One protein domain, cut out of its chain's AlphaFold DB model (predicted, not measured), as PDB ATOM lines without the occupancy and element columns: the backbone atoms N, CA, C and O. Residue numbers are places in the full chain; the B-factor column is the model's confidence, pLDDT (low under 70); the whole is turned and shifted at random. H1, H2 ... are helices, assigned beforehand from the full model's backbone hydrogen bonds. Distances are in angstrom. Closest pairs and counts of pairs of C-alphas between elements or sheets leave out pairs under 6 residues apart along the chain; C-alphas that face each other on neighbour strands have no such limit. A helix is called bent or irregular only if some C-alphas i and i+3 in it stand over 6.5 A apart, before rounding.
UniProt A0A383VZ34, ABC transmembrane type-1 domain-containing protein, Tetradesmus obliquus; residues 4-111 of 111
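What this domain is: This is residues 4 to 111 of the 111 residues of the protein "ABC transmembrane type-1 domain-containing protein" of Tetradesmus obliquus (UniProt A0A383VZ34). One long helix, H6, makes one side of an extended model, and two shorter helices, H3 and H5, stand in a row along its other side, each running the opposite way to H6. A small helical hairpin of H1 and H2 lies beyond the first end of H3 and adds to the length, while short H4 and the loop of residues 54 to 63 lie on the side of the row away from H6. The printed part has 108 residues with six named helices, H1 to H6 in that order along the chain, and no named strand; the class is all helix. It is extended, with a radius of gyration of the C-alphas of 21.1 A and spans of 67 by 31 by 18 A.

How they stand to each other: H6, residues 77 to 109, touches H3, residues 29 to 44, with its residues 91 to 105 alone. Their closest C-alphas, of Trp 30 and Ala 105, are 5.7 A apart, and they run opposite ways at a shallow tilt of 12 degrees. With residues 77 to 87 alone, H6 touches H5, residues 64 to 73, and the two form a helical hairpin at a shallow tilt of 24 degrees; their closest C-alphas, of Val 68 and Ala 80, are 4.6 A apart. H3 and H5 run the same way at a shallow tilt of 15 degrees and are close but not clearly touching, with the C-alphas of Met 44 and Thr 65 closest at 8.0 A. H4, residues 48 to 53, is close to H5 but not clearly touching, about perpendicular at 86 degrees, with the C-alphas of Ser 51 and Leu 66 closest at 6.7 A. H4 is apart from H3 and from H6. H1, residues 4 to 11, and H2, residues 16 to 27, form a helical hairpin and touch, with the C-alphas of Ala 9 and Val 19 closest at 6.5 A and a shallow tilt of 20 degrees. H2 and H3 meet only through their link, and both H1 and H2 are apart from H6. H2 is only just irregular: C-alphas 22 and 25 are 6.53 A apart. In H1, H3, H5 and H6 every O i to N i+4 pair is within hydrogen-bond range; in H2 6 of 8 are, and in H4 1 of 2.

Where its parts are: H6 is 47.8 A from first to last C-alpha, from C-alpha 77 at (198.253, 146.348, 181.600) to C-alpha 109 at (217.304, 129.825, 222.221). H3 is 22.7 A long, H2 15.2 A, H5 14.3 A, H1 10.3 A and H4 8.9 A. H1 begins at C-alpha 4, at (230.801, 136.111, 229.872).

The domain as a whole: The two C-alphas farthest apart, of Leu 12 and Tyr 75, are 67.8 A apart. The printed part has no cut and ends at residue 111, the chain's last residue. No link is long: H4 to H5, with 10 residues between them, is short, and the others are tight. Mean pLDDT of the printed part is 86.0, and residues 110 to 111 are under 70.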
ATOM      1  N   ALA A   4     229.941 137.049 229.161       76.44
ATOM      2  CA  ALA A   4     230.801 136.111 229.872       76.44
ATOM      3  C   ALA A   4     231.603 135.199 228.922       76.44
ATOM      4  O   ALA A   4     232.740 134.839 229.224       76.44
ATOM      5  N   GLN A   5     231.051 134.845 227.753       75.81
ATOM      6  CA  GLN A   5     231.738 133.999 226.768       75.81
ATOM      7  C   GLN A   5     232.858 134.747 226.034       75.81
ATOM      8  O   GLN A   5     233.923 134.175 225.788       75.81
ATOM      9  N   GLU A   6     232.653 136.025 225.701       76.31
ATOM     10  CA  GLU A   6     233.713 136.855 225.118       76.31
ATOM     11  C   GLU A   6     234.816 137.161 226.135       76.31
ATOM     12  O   GLU A   6     235.999 137.099 225.789       76.31
ATOM     13  N   GLU A   7     234.453 137.458 227.385       75.19
ATOM     14  CA  GLU A   7     235.417 137.702 228.460       75.19
ATOM     15  C   GLU A   7     236.255 136.455 228.757       75.19
ATOM     16  O   GLU A   7     237.480 136.552 228.793       75.19
ATOM     17  N   ALA A   8     235.641 135.270 228.841       75.19
ATOM     18  CA  ALA A   8     236.363 134.012 229.031       75.19
ATOM     19  C   ALA A   8     237.348 133.719 227.883       75.19
ATOM     20  O   ALA A   8     238.494 133.339 228.129       75.19
ATOM     21  N   ALA A   9     236.942 133.941 226.626       73.56
ATOM     22  CA  ALA A   9     237.817 133.754 225.468       73.56
ATOM     23  C   ALA A   9     238.998 134.742 225.462       73.56
ATOM     24  O   ALA A   9     240.125 134.365 225.133       73.56
ATOM     25  N   ARG A  10     238.767 135.994 225.880       76.31
ATOM     26  CA  ARG A  10     239.831 136.994 226.059       76.31
ATOM     27  C   ARG A  10     240.779 136.621 227.200       76.31
ATOM     28  O   ARG A  10     241.989 136.750 227.031       76.31
ATOM     29  N   SER A  11     240.265 136.110 228.320       78.50
ATOM     30  CA  SER A  11     241.080 135.627 229.444       78.50
ATOM     31  C   SER A  11     241.945 134.412 229.081       78.50
ATOM     32  O   SER A  11     243.033 134.260 229.627       78.50
ATOM     33  N   LEU A  12     241.507 133.587 228.125       79.31
ATOM     34  CA  LEU A  12     242.277 132.473 227.550       79.31
ATOM     35  C   LEU A  12     243.351 132.914 226.531       79.31
ATOM     36  O   LEU A  12     244.048 132.067 225.974       79.31
ATOM     37  N   GLY A  13     243.513 134.220 226.286       81.31
ATOM     38  CA  GLY A  13     244.539 134.766 225.393       81.31
ATOM     39  C   GLY A  13     244.160 134.782 223.908       81.31
ATOM     40  O   GLY A  13     245.038 134.966 223.064       81.31
ATOM     41  N   ALA A  14     242.881 134.596 223.559       81.12
ATOM     42  CA  ALA A  14     242.436 134.644 222.167       81.12
ATOM     43  C   ALA A  14     242.523 136.068 221.587       81.12
ATOM     44  O   ALA A  14     242.136 137.053 222.224       81.12
ATOM     45  N   ASN A  15     242.986 136.183 220.338       85.00
ATOM     46  CA  ASN A  15     243.003 137.458 219.618       85.00
ATOM     47  C   ASN A  15     241.561 137.922 219.309       85.00
ATOM     48  O   ASN A  15     240.678 137.096 219.080       85.00
ATOM     49  N   GLN A  16     241.309 139.234 219.222       81.06
ATOM     50  CA  GLN A  16     239.966 139.786 218.971       81.06
ATOM     51  C   GLN A  16     239.324 139.240 217.687       81.06
ATOM     52  O   GLN A  16     238.124 138.979 217.662       81.06
ATOM     53  N   LEU A  17     240.125 138.989 216.643       84.56
ATOM     54  CA  LEU A  17     239.638 138.350 215.418       84.56
ATOM     55  C   LEU A  17     239.166 136.905 215.658       84.56
ATOM     56  O   LEU A  17     238.169 136.486 215.079       84.56
ATOM     57  N   GLN A  18     239.856 136.141 216.508       83.38
ATOM     58  CA  GLN A  18     239.453 134.771 216.836       83.38
ATOM     59  C   GLN A  18     238.148 134.762 217.631       83.38
ATOM     60  O   GLN A  18     237.268 133.967 217.308       83.38
ATOM     61  N   VAL A  19     238.001 135.675 218.598       85.44
ATOM     62  CA  VAL A  19     236.760 135.849 219.372       85.44
ATOM     63  C   VAL A  19     235.594 136.206 218.448       85.44
ATOM     64  O   VAL A  19     234.552 135.559 218.513       85.44
ATOM     65  N   PHE A  20     235.789 137.143 217.515       85.62
ATOM     66  CA  PHE A  20     234.757 137.512 216.546       85.62
ATOM     67  C   PHE A  20     234.292 136.320 215.699       85.62
ATOM     68  O   PHE A  20     233.097 136.041 215.630       85.62
ATOM     69  N   TRP A  21     235.223 135.592 215.074       87.19
ATOM     70  CA  TRP A  21     234.877 134.499 214.161       87.19
ATOM     71  C   TRP A  21     234.346 133.243 214.866       87.19
ATOM     72  O   TRP A  21     233.491 132.565 214.303       87.19
ATOM     73  N   HIS A  22     234.826 132.925 216.074       84.81
ATOM     74  CA  HIS A  22     234.469 131.679 216.770       84.81
ATOM     75  C   HIS A  22     233.389 131.841 217.841       84.81
ATOM     76  O   HIS A  22     232.711 130.866 218.150       84.81
ATOM     77  N   VAL A  23     233.227 133.034 218.418       83.75
ATOM     78  CA  VAL A  23     232.294 133.271 219.530       83.75
ATOM     79  C   VAL A  23     231.179 134.209 219.089       83.75
ATOM     80  O   VAL A  23     230.014 133.825 219.122       83.75
ATOM     81  N   THR A  24     231.510 135.411 218.614       85.19
ATOM     82  CA  THR A  24     230.507 136.443 218.315       85.19
ATOM     83  C   THR A  24     229.655 136.077 217.099       85.19
ATOM     84  O   THR A  24     228.429 136.045 217.195       85.19
ATOM     85  N   LEU A  25     230.286 135.761 215.961       85.50
ATOM     86  CA  LEU A  25     229.605 135.509 214.689       85.50
ATOM     87  C   LEU A  25     228.654 134.296 214.744       85.50
ATOM     88  O   LEU A  25     227.512 134.431 214.298       85.50
ATOM     89  N   PRO A  26     229.040 133.138 215.321       84.12
ATOM     90  CA  PRO A  26     228.126 132.006 215.458       84.12
ATOM     91  C   PRO A  26     226.977 132.294 216.429       84.12
ATOM     92  O   PRO A  26     225.864 131.837 216.192       84.12
ATOM     93  N   ASN A  27     227.212 133.081 217.484       85.25
ATOM     94  CA  ASN A  27     226.198 133.409 218.491       85.25
ATOM     95  C   ASN A  27     225.122 134.361 217.926       85.25
ATOM     96  O   ASN A  27     223.935 134.187 218.182       85.25
ATOM     97  N   ILE A  28     225.502 135.318 217.068       86.81
ATOM     98  CA  ILE A  28     224.550 136.253 216.435       86.81
ATOM     99  C   ILE A  28     223.979 135.761 215.098       86.81
ATOM    100  O   ILE A  28     223.254 136.512 214.444       86.81
ATOM    101  N   ARG A  29     224.284 134.528 214.665       87.00
ATOM    102  CA  ARG A  29     223.972 134.029 213.311       87.00
ATOM    103  C   ARG A  29     222.511 134.222 212.904       87.00
ATOM    104  O   ARG A  29     222.241 134.659 211.791       87.00
ATOM    105  N   TRP A  30     221.578 133.974 213.820       86.19
ATOM    106  CA  TRP A  30     220.145 134.126 213.569       86.19
ATOM    107  C   TRP A  30     219.707 135.588 213.486       86.19
ATOM    108  O   TRP A  30     218.908 135.938 212.622       86.19
ATOM    109  N   GLY A  31     220.282 136.456 214.324       87.44
ATOM    110  CA  GLY A  31     220.045 137.900 214.261       87.44
ATOM    111  C   GLY A  31     220.603 138.525 212.980       87.44
ATOM    112  O   GLY A  31     219.947 139.358 212.358       87.44
ATOM    113  N   LEU A  32     221.778 138.077 212.533       90.00
ATOM    114  CA  LEU A  32     222.369 138.513 211.269       90.00
ATOM    115  C   LEU A  32     221.511 138.070 210.077       90.00
ATOM    116  O   LEU A  32     221.217 138.872 209.194       90.00
ATOM    117  N   LEU A  33     221.074 136.808 210.073       89.81
ATOM    118  CA  LEU A  33     220.250 136.240 209.006       89.81
ATOM    119  C   LEU A  33     218.884 136.938 208.920       89.81
ATOM    120  O   LEU A  33     218.427 137.266 207.826       89.81
ATOM    121  N   TYR A  34     218.287 137.271 210.067       89.75
ATOM    122  CA  TYR A  34     217.097 138.117 210.149       89.75
ATOM    123  C   TYR A  34     217.319 139.503 209.524       89.75
ATOM    124  O   TYR A  34     216.506 139.960 208.716       89.75
ATOM    125  N   GLY A  35     218.446 140.152 209.838       90.94
ATOM    126  CA  GLY A  35     218.830 141.434 209.245       90.94
ATOM    127  C   GLY A  35     218.952 141.365 207.721       90.94
ATOM    128  O   GLY A  35     218.362 142.188 207.024       90.94
ATOM    129  N   VAL A  36     219.638 140.347 207.192       92.88
ATOM    130  CA  VAL A  36     219.794 140.137 205.740       92.88
ATOM    131  C   VAL A  36     218.440 139.968 205.047       92.88
ATOM    132  O   VAL A  36     218.212 140.568 203.996       92.88
ATOM    133  N   ILE A  37     217.516 139.206 205.640       91.56
ATOM    134  CA  ILE A  37     216.169 139.015 205.086       91.56
ATOM    135  C   ILE A  37     215.403 140.339 205.035       91.56
ATOM    136  O   ILE A  37     214.799 140.658 204.010       91.56
ATOM    137  N   LEU A  38     215.448 141.132 206.109       90.00
ATOM    138  CA  LEU A  38     214.795 142.442 206.139       90.00
ATOM    139  C   LEU A  38     215.408 143.420 205.134       90.00
ATOM    140  O   LEU A  38     214.676 144.150 204.465       90.00
ATOM    141  N   THR A  39     216.732 143.423 204.983       92.69
ATOM    142  CA  THR A  39     217.407 144.240 203.969       92.69
ATOM    143  C   THR A  39     217.003 143.816 202.558       92.69
ATOM    144  O   THR A  39     216.713 144.682 201.735       92.69
ATOM    145  N   ASN A  40     216.906 142.512 202.281       91.06
ATOM    146  CA  ASN A  40     216.413 142.011 200.999       91.06
ATOM    147  C   ASN A  40     214.966 142.459 200.738       91.06
ATOM    148  O   ASN A  40     214.674 143.010 199.678       91.06
ATOM    149  N   ALA A  41     214.079 142.306 201.727       89.69
ATOM    150  CA  ALA A  41     212.696 142.771 201.631       89.69
ATOM    151  C   ALA A  41     212.622 144.279 201.332       89.69
ATOM    152  O   ALA A  41     211.827 144.716 200.502       89.69
ATOM    153  N   ARG A  42     213.491 145.079 201.963       89.81
ATOM    154  CA  ARG A  42     213.578 146.522 201.715       89.81
ATOM    155  C   ARG A  42     214.062 146.834 200.300       89.81
ATOM    156  O   ARG A  42     213.473 147.704 199.661       89.81
ATOM    157  N   ALA A  43     215.093 146.137 199.825       88.31
ATOM    158  CA  ALA A  43     215.672 146.326 198.498       88.31
ATOM    159  C   ALA A  43     214.680 145.988 197.374       88.31
ATOM    160  O   ALA A  43     214.629 146.691 196.372       88.31
ATOM    161  N   MET A  44     213.835 144.969 197.557       85.31
ATOM    162  CA  MET A  44     212.776 144.628 196.596       85.31
ATOM    163  C   MET A  44     211.743 145.751 196.411       85.31
ATOM    164  O   MET A  44     211.143 145.858 195.344       85.31
ATOM    165  N   GLY A  45     211.533 146.578 197.439       84.94
ATOM    166  CA  GLY A  45     210.637 147.735 197.393       84.94
ATOM    167  C   GLY A  45     211.293 149.020 196.882       84.94
ATOM    168  O   GLY A  45     210.616 150.040 196.764       84.94
ATOM    169  N   GLU A  46     212.597 149.013 196.594       88.50
ATOM    170  CA  GLU A  46     213.283 150.183 196.052       88.50
ATOM    171  C   GLU A  46     212.999 150.334 194.555       88.50
ATOM    172  O   GLU A  46     213.418 149.534 193.717       88.50
ATOM    173  N   PHE A  47     212.276 151.401 194.224       84.38
ATOM    174  CA  PHE A  47     211.951 151.778 192.849       84.38
ATOM    175  C   PHE A  47     212.649 153.084 192.443       84.38
ATOM    176  O   PHE A  47     213.296 153.141 191.402       84.38
ATOM    177  N   GLY A  48     212.581 154.120 193.287       82.69
ATOM    178  CA  GLY A  48     213.044 155.468 192.938       82.69
ATOM    179  C   GLY A  48     214.559 155.597 192.762       82.69
ATOM    180  O   GLY A  48     215.018 156.213 191.806       82.69
ATOM    181  N   ALA A  49     215.360 154.995 193.644       86.12
ATOM    182  CA  ALA A  49     216.817 155.045 193.497       86.12
ATOM    183  C   ALA A  49     217.290 154.272 192.252       86.12
ATOM    184  O   ALA A  49     218.179 154.713 191.522       86.12
ATOM    185  N   VAL A  50     216.662 153.125 191.981       85.25
ATOM    186  CA  VAL A  50     217.036 152.234 190.877       85.25
ATOM    187  C   VAL A  50     216.620 152.816 189.523       85.25
ATOM    188  O   VAL A  50     217.370 152.676 188.557       85.25
ATOM    189  N   SER A  51     215.482 153.516 189.442       84.12
ATOM    190  CA  SER A  51     215.037 154.164 188.199       84.12
ATOM    191  C   SER A  51     215.986 155.270 187.738       84.12
ATOM    192  O   SER A  51     216.198 155.429 186.538       84.12
ATOM    193  N   VAL A  52     216.616 155.984 188.675       84.44
ATOM    194  CA  VAL A  52     217.545 157.081 188.369       84.44
ATOM    195  C   VAL A  52     218.951 156.577 188.024       84.44
ATOM    196  O   VAL A  52     219.619 157.166 187.179       84.44
ATOM    197  N   ILE A  53     219.417 155.492 188.656       85.56
ATOM    198  CA  ILE A  53     220.833 155.079 188.600       85.56
ATOM    199  C   ILE A  53     221.084 153.905 187.629       85.56
ATOM    200  O   ILE A  53     222.171 153.803 187.066       85.56
ATOM    201  N   SER A  54     220.111 153.014 187.390       80.25
ATOM    202  CA  SER A  54     220.334 151.738 186.666       80.25
ATOM    203  C   SER A  54     220.454 151.843 185.136       80.25
ATOM    204  O   SER A  54     220.674 150.836 184.454       80.25
ATOM    205  N   GLY A  55     220.253 153.034 184.568       77.44
ATOM    206  CA  GLY A  55     220.195 153.259 183.119       77.44
ATOM    207  C   GLY A  55     218.946 152.691 182.423       77.44
ATOM    208  O   GLY A  55     218.710 153.047 181.275       77.44
ATOM    209  N   ASN A  56     218.150 151.847 183.103       81.62
ATOM    210  CA  ASN A  56     216.873 151.270 182.655       81.62
ATOM    211  C   ASN A  56     216.870 150.767 181.194       81.62
ATOM    212  O   ASN A  56     216.015 151.137 180.390       81.62
ATOM    213  N   ILE A  57     217.840 149.920 180.834       81.62
ATOM    214  CA  ILE A  57     217.913 149.330 179.493       81.62
ATOM    215  C   ILE A  57     217.073 148.048 179.471       81.62
ATOM    216  O   ILE A  57     217.393 147.074 180.167       81.62
ATOM    217  N   ILE A  58     216.024 148.041 178.643       81.88
ATOM    218  CA  ILE A  58     215.096 146.914 178.465       81.88
ATOM    219  C   ILE A  58     215.884 145.635 178.142       81.88
ATOM    220  O   ILE A  58     216.719 145.605 177.236       81.88
ATOM    221  N   GLY A  59     215.646 144.574 178.917       76.62
ATOM    222  CA  GLY A  59     216.280 143.264 178.723       76.62
ATOM    223  C   GLY A  59     217.759 143.159 179.129       76.62
ATOM    224  O   GLY A  59     218.363 142.112 178.909       76.62
ATOM    225  N   ARG A  60     218.362 144.208 179.712       81.56
ATOM    226  CA  ARG A  60     219.764 144.187 180.183       81.56
ATOM    227  C   ARG A  60     219.901 144.563 181.655       81.56
ATOM    228  O   ARG A  60     220.442 143.777 182.423       81.56
ATOM    229  N   THR A  61     219.433 145.751 182.038       85.25
ATOM    230  CA  THR A  61     219.612 146.310 183.397       85.25
ATOM    231  C   THR A  61     218.293 146.637 184.093       85.25
ATOM    232  O   THR A  61     218.281 147.198 185.186       85.25
ATOM    233  N   GLN A  62     217.175 146.277 183.467       85.25
ATOM    234  CA  GLN A  62     215.844 146.527 183.988       85.25
ATOM    235  C   GLN A  62     215.509 145.563 185.132       85.25
ATOM    236  O   GLN A  62     215.464 144.345 184.952       85.25
ATOM    237  N   THR A  63     215.247 146.116 186.315       89.12
ATOM    238  CA  THR A  63     214.697 145.352 187.437       89.12
ATOM    239  C   THR A  63     213.210 145.095 187.224       89.12
ATOM    240  O   THR A  63     212.531 145.820 186.498       89.12
ATOM    241  N   LEU A  64     212.667 144.082 187.900       86.75
ATOM    242  CA  LEU A  64     211.250 143.731 187.776       86.75
ATOM    243  C   LEU A  64     210.321 144.896 188.180       86.75
ATOM    244  O   LEU A  64     209.263 145.072 187.587       86.75
ATOM    245  N   THR A  65     210.747 145.744 189.123       88.31
ATOM    246  CA  THR A  65     210.036 146.975 189.509       88.31
ATOM    247  C   THR A  65     209.988 148.009 188.379       88.31
ATOM    248  O   THR A  65     208.939 148.604 188.140       88.31
ATOM    249  N   LEU A  66     211.085 148.184 187.636       89.19
ATOM    250  CA  LEU A  66     211.138 149.054 186.455       89.19
ATOM    251  C   LEU A  66     210.371 148.469 185.268       89.19
ATOM    252  O   LEU A  66     209.789 149.209 184.481       89.19
ATOM    253  N   PHE A  67     210.332 147.141 185.149       89.56
ATOM    254  CA  PHE A  67     209.535 146.472 184.125       89.56
ATOM    255  C   PHE A  67     208.036 146.739 184.311       89.56
ATOM    256  O   PHE A  67     207.361 147.067 183.338       89.56
ATOM    257  N   VAL A  68     207.522 146.671 185.547       89.56
ATOM    258  CA  VAL A  68     206.116 147.010 185.846       89.56
ATOM    259  C   VAL A  68     205.789 148.438 185.403       89.56
ATOM    260  O   VAL A  68     204.764 148.663 184.765       89.56
ATOM    261  N   GLU A  69     206.674 149.396 185.692       88.75
ATOM    262  CA  GLU A  69     206.506 150.790 185.275       88.75
ATOM    263  C   GLU A  69     206.513 150.940 183.747       88.75
ATOM    264  O   GLU A  69     205.633 151.599 183.193       88.75
ATOM    265  N   SER A  70     207.485 150.331 183.061       88.12
ATOM    266  CA  SER A  70     207.604 150.409 181.599       88.12
ATOM    267  C   SER A  70     206.385 149.802 180.907       88.12
ATOM    268  O   SER A  70     205.780 150.447 180.056       88.12
ATOM    269  N   ALA A  71     205.969 148.602 181.324       88.38
ATOM    270  CA  ALA A  71     204.802 147.918 180.774       88.38
ATOM    271  C   ALA A  71     203.509 148.715 181.009       88.38
ATOM    272  O   ALA A  71     202.660 148.799 180.123       88.38
ATOM    273  N   TYR A  72     203.379 149.356 182.176       88.88
ATOM    274  CA  TYR A  72     202.246 150.230 182.466       88.88
ATOM    275  C   TYR A  72     202.242 151.485 181.579       88.88
ATOM    276  O   TYR A  72     201.198 151.860 181.048       88.88
ATOM    277  N   LYS A  73     203.407 152.114 181.366       88.00
ATOM    278  CA  LYS A  73     203.567 153.276 180.469       88.00
ATOM    279  C   LYS A  73     203.266 152.949 179.006       88.00
ATOM    280  O   LYS A  73     202.756 153.803 178.289       88.00
ATOM    281  N   GLU A  74     203.549 151.726 178.574       91.12
ATOM    282  CA  GLU A  74     203.245 151.221 177.229       91.12
ATOM    283  C   GLU A  74     201.778 150.781 177.059       91.12
ATOM    284  O   GLU A  74     201.420 150.226 176.023       91.12
ATOM    285  N   TYR A  75     200.915 151.024 178.057       88.00
ATOM    286  CA  TYR A  75     199.518 150.567 178.102       88.00
ATOM    287  C   TYR A  75     199.352 149.038 178.045       88.00
ATOM    288  O   TYR A  75     198.256 148.531 177.799       88.00
ATOM    289  N   ASN A  76     200.414 148.282 178.338       91.50
ATOM    290  CA  ASN A  76     200.378 146.830 178.454       91.50
ATOM    291  C   ASN A  76     200.035 146.416 179.894       91.50
ATOM    292  O   ASN A  76     200.870 145.937 180.668       91.50
ATOM    293  N   SER A  77     198.769 146.624 180.256       89.19
ATOM    294  CA  SER A  77     198.253 146.348 181.600       89.19
ATOM    295  C   SER A  77     198.334 144.870 181.985       89.19
ATOM    296  O   SER A  77     198.513 144.562 183.161       89.19
ATOM    297  N   GLU A  78     198.244 143.953 181.016       92.75
ATOM    298  CA  GLU A  78     198.351 142.510 181.264       92.75
ATOM    299  C   GLU A  78     199.754 142.134 181.757       92.75
ATOM    300  O   GLU A  78     199.900 141.504 182.809       92.75
ATOM    301  N   ALA A  79     200.797 142.583 181.049       90.25
ATOM    302  CA  ALA A  79     202.181 142.326 181.440       90.25
ATOM    303  C   ALA A  79     202.549 143.027 182.757       90.25
ATOM    304  O   ALA A  79     203.210 142.430 183.613       90.25
ATOM    305  N   ALA A  80     202.088 144.268 182.951       91.12
ATOM    306  CA  ALA A  80     202.317 145.018 184.183       91.12
ATOM    307  C   ALA A  80     201.684 144.323 185.399       91.12
ATOM    308  O   ALA A  80     202.332 144.174 186.437       91.12
ATOM    309  N   PHE A  81     200.442 143.845 185.264       93.44
ATOM    310  CA  PHE A  81     199.742 143.145 186.338       93.44
ATOM    311  C   PHE A  81     200.399 141.800 186.666       93.44
ATOM    312  O   PHE A  81     200.624 141.500 187.838       93.44
ATOM    313  N   ALA A  82     200.783 141.019 185.652       94.00
ATOM    314  CA  ALA A  82     201.487 139.755 185.856       94.00
ATOM    315  C   ALA A  82     202.805 139.950 186.628       94.00
ATOM    316  O   ALA A  82     203.070 139.245 187.604       94.00
ATOM    317  N   ALA A  83     203.611 140.944 186.243       91.88
ATOM    318  CA  ALA A  83     204.860 141.261 186.930       91.88
ATOM    319  C   ALA A  83     204.640 141.799 188.358       91.88
ATOM    320  O   ALA A  83     205.386 141.436 189.270       91.88
ATOM    321  N   ALA A  84     203.596 142.603 188.581       92.00
ATOM    322  CA  ALA A  84     203.234 143.091 189.911       92.00
ATOM    323  C   ALA A  84     202.822 141.945 190.851       92.00
ATOM    324  O   ALA A  84     203.310 141.873 191.978       92.00
ATOM    325  N   VAL A  85     201.994 141.009 190.377       94.56
ATOM    326  CA  VAL A  85     201.596 139.823 191.153       94.56
ATOM    327  C   VAL A  85     202.805 138.945 191.473       94.56
ATOM    328  O   VAL A  85     202.945 138.497 192.609       94.56
ATOM    329  N   LEU A  86     203.722 138.743 190.519       93.56
ATOM    330  CA  LEU A  86     204.971 138.014 190.767       93.56
ATOM    331  C   LEU A  86     205.811 138.672 191.873       93.56
ATOM    332  O   LEU A  86     206.272 137.978 192.782       93.56
ATOM    333  N   LEU A  87     205.964 140.000 191.846       92.00
ATOM    334  CA  LEU A  87     206.633 140.745 192.919       92.00
ATOM    335  C   LEU A  87     205.915 140.592 194.263       92.00
ATOM    336  O   LEU A  87     206.573 140.367 195.279       92.00
ATOM    337  N   SER A  88     204.581 140.668 194.283       92.38
ATOM    338  CA  SER A  88     203.792 140.448 195.500       92.38
ATOM    339  C   SER A  88     203.996 139.041 196.066       92.38
ATOM    340  O   SER A  88     204.214 138.897 197.267       92.38
ATOM    341  N   CYS A  89     204.010 138.007 195.223       94.19
ATOM    342  CA  CYS A  89     204.291 136.634 195.644       94.19
ATOM    343  C   CYS A  89     205.699 136.491 196.241       94.19
ATOM    344  O   CYS A  89     205.858 135.855 197.281       94.19
ATOM    345  N   LEU A  90     206.714 137.114 195.634       91.69
ATOM    346  CA  LEU A  90     208.077 137.110 196.177       91.69
ATOM    347  C   LEU A  90     208.168 137.858 197.516       91.69
ATOM    348  O   LEU A  90     208.874 137.413 198.424       91.69
ATOM    349  N   ALA A  91     207.443 138.968 197.671       90.88
ATOM    350  CA  ALA A  91     207.394 139.719 198.922       90.88
ATOM    351  C   ALA A  91     206.730 138.902 200.043       90.88
ATOM    352  O   ALA A  91     207.273 138.805 201.145       90.88
ATOM    353  N   LEU A  92     205.605 138.243 199.746       93.44
ATOM    354  CA  LEU A  92     204.938 137.326 200.675       93.44
ATOM    355  C   LEU A  92     205.831 136.131 201.030       93.44
ATOM    356  O   LEU A  92     205.927 135.767 202.200       93.44
ATOM    357  N   GLY A  93     206.536 135.561 200.050       93.81
ATOM    358  CA  GLY A  93     207.516 134.501 200.283       93.81
ATOM    359  C   GLY A  93     208.651 134.952 201.204       93.81
ATOM    360  O   GLY A  93     209.003 134.244 202.143       93.81
ATOM    361  N   THR A  94     209.171 136.165 201.008       91.38
ATOM    362  CA  THR A  94     210.205 136.749 201.880       91.38
ATOM    363  C   THR A  94     209.685 136.948 203.306       91.38
ATOM    364  O   THR A  94     210.384 136.627 204.268       91.38
ATOM    365  N   LEU A  95     208.440 137.412 203.461       91.25
ATOM    366  CA  LEU A  95     207.798 137.550 204.769       91.25
ATOM    367  C   LEU A  95     207.604 136.191 205.460       91.25
ATOM    368  O   LEU A  95     207.839 136.068 206.660       91.25
ATOM    369  N   TRP A  96     207.231 135.160 204.704       93.50
ATOM    370  CA  TRP A  96     207.103 133.800 205.222       93.50
ATOM    371  C   TRP A  96     208.450 133.221 205.675       93.50
ATOM    372  O   TRP A  96     208.542 132.627 206.748       93.50
ATOM    373  N   VAL A  97     209.523 133.447 204.908       91.31
ATOM    374  CA  VAL A  97     210.882 133.055 205.316       91.31
ATOM    375  C   VAL A  97     211.298 133.791 206.590       91.31
ATOM    376  O   VAL A  97     211.851 133.166 207.493       91.31
ATOM    377  N   LYS A  98     210.995 135.091 206.703       91.62
ATOM    378  CA  LYS A  98     211.249 135.881 207.918       91.62
ATOM    379  C   LYS A  98     210.586 135.249 209.150       91.62
ATOM    380  O   LYS A  98     211.263 135.054 210.155       91.62
ATOM    381  N   ASP A  99     209.310 134.877 209.051       90.81
ATOM    382  CA  ASP A  99     208.569 134.202 210.130       90.81
ATOM    383  C   ASP A  99     209.199 132.853 210.520       90.81
ATOM    384  O   ASP A  99     209.391 132.551 211.699       90.81
ATOM    385  N   LYS A 100     209.614 132.053 209.530       90.00
ATOM    386  CA  LYS A 100     210.275 130.762 209.779       90.00
ATOM    387  C   LYS A 100     211.637 130.905 210.451       90.00
ATOM    388  O   LYS A 100     211.968 130.101 211.320       90.00
ATOM    389  N   VAL A 101     212.418 131.911 210.071       90.69
ATOM    390  CA  VAL A 101     213.721 132.192 210.689       90.69
ATOM    391  C   VAL A 101     213.560 132.662 212.129       90.69
ATOM    392  O   VAL A 101     214.324 132.235 212.989       90.69
ATOM    393  N   GLU A 102     212.544 133.473 212.412       89.06
ATOM    394  CA  GLU A 102     212.212 133.908 213.771       89.06
ATOM    395  C   GLU A 102     211.838 132.711 214.667       89.06
ATOM    396  O   GLU A 102     212.359 132.574 215.775       89.06
ATOM    397  N   GLN A 103     211.032 131.775 214.149       86.69
ATOM    398  CA  GLN A 103     210.689 130.525 214.841       86.69
ATOM    399  C   GLN A 103     211.908 129.621 215.074       86.69
ATOM    400  O   GLN A 103     212.067 129.071 216.164       86.69
ATOM    401  N   ALA A 104     212.777 129.464 214.071       83.50
ATOM    402  CA  ALA A 104     213.996 128.663 214.194       83.50
ATOM    403  C   ALA A 104     214.969 129.261 215.224       83.50
ATOM    404  O   ALA A 104     215.527 128.530 216.041       83.50
ATOM    405  N   ALA A 105     215.111 130.590 215.234       83.62
ATOM    406  CA  ALA A 105     215.911 131.306 216.217       83.62
ATOM    407  C   ALA A 105     215.369 131.115 217.645       83.62
ATOM    408  O   ALA A 105     216.137 130.847 218.568       83.62
ATOM    409  N   ALA A 106     214.045 131.194 217.823       80.38
ATOM    410  CA  ALA A 106     213.396 130.965 219.112       80.38
ATOM    411  C   ALA A 106     213.556 129.513 219.604       80.38
ATOM    412  O   ALA A 106     213.782 129.287 220.791       80.38
ATOM    413  N   ALA A 107     213.483 128.532 218.698       79.69
ATOM    414  CA  ALA A 107     213.672 127.120 219.028       79.69
ATOM    415  C   ALA A 107     215.109 126.798 219.467       79.69
ATOM    416  O   ALA A 107     215.308 125.948 220.332       79.69
ATOM    417  N   GLU A 108     216.110 127.471 218.894       76.69
ATOM    418  CA  GLU A 108     217.504 127.312 219.312       76.69
ATOM    419  C   GLU A 108     217.794 127.992 220.654       76.69
ATOM    420  O   GLU A 108     218.535 127.441 221.456       76.69
ATOM    421  N   ALA A 109     217.168 129.139 220.935       70.69
ATOM    422  CA  ALA A 109     217.304 129.825 222.221       70.69
ATOM    423  C   ALA A 109     216.662 129.063 223.398       70.69
ATOM    424  O   ALA A 109     217.008 129.306 224.550       70.69
ATOM    425  N   ALA A 110     215.715 128.162 223.116       68.88
ATOM    426  CA  ALA A 110     215.073 127.307 224.113       68.88
ATOM    427  C   ALA A 110     215.877 126.033 224.447       68.88
ATOM    428  O   ALA A 110     215.419 125.231 225.264       68.88
ATOM    429  N   LYS A 111     217.027 125.820 223.795       56.53
ATOM    430  CA  LYS A 111     217.868 124.626 223.916       56.53
ATOM    431  C   LYS A 111     219.132 124.912 224.717       56.53
ATOM    432  O   LYS A 111     219.521 124.005 225.484       56.53
TER     433      LYS A 111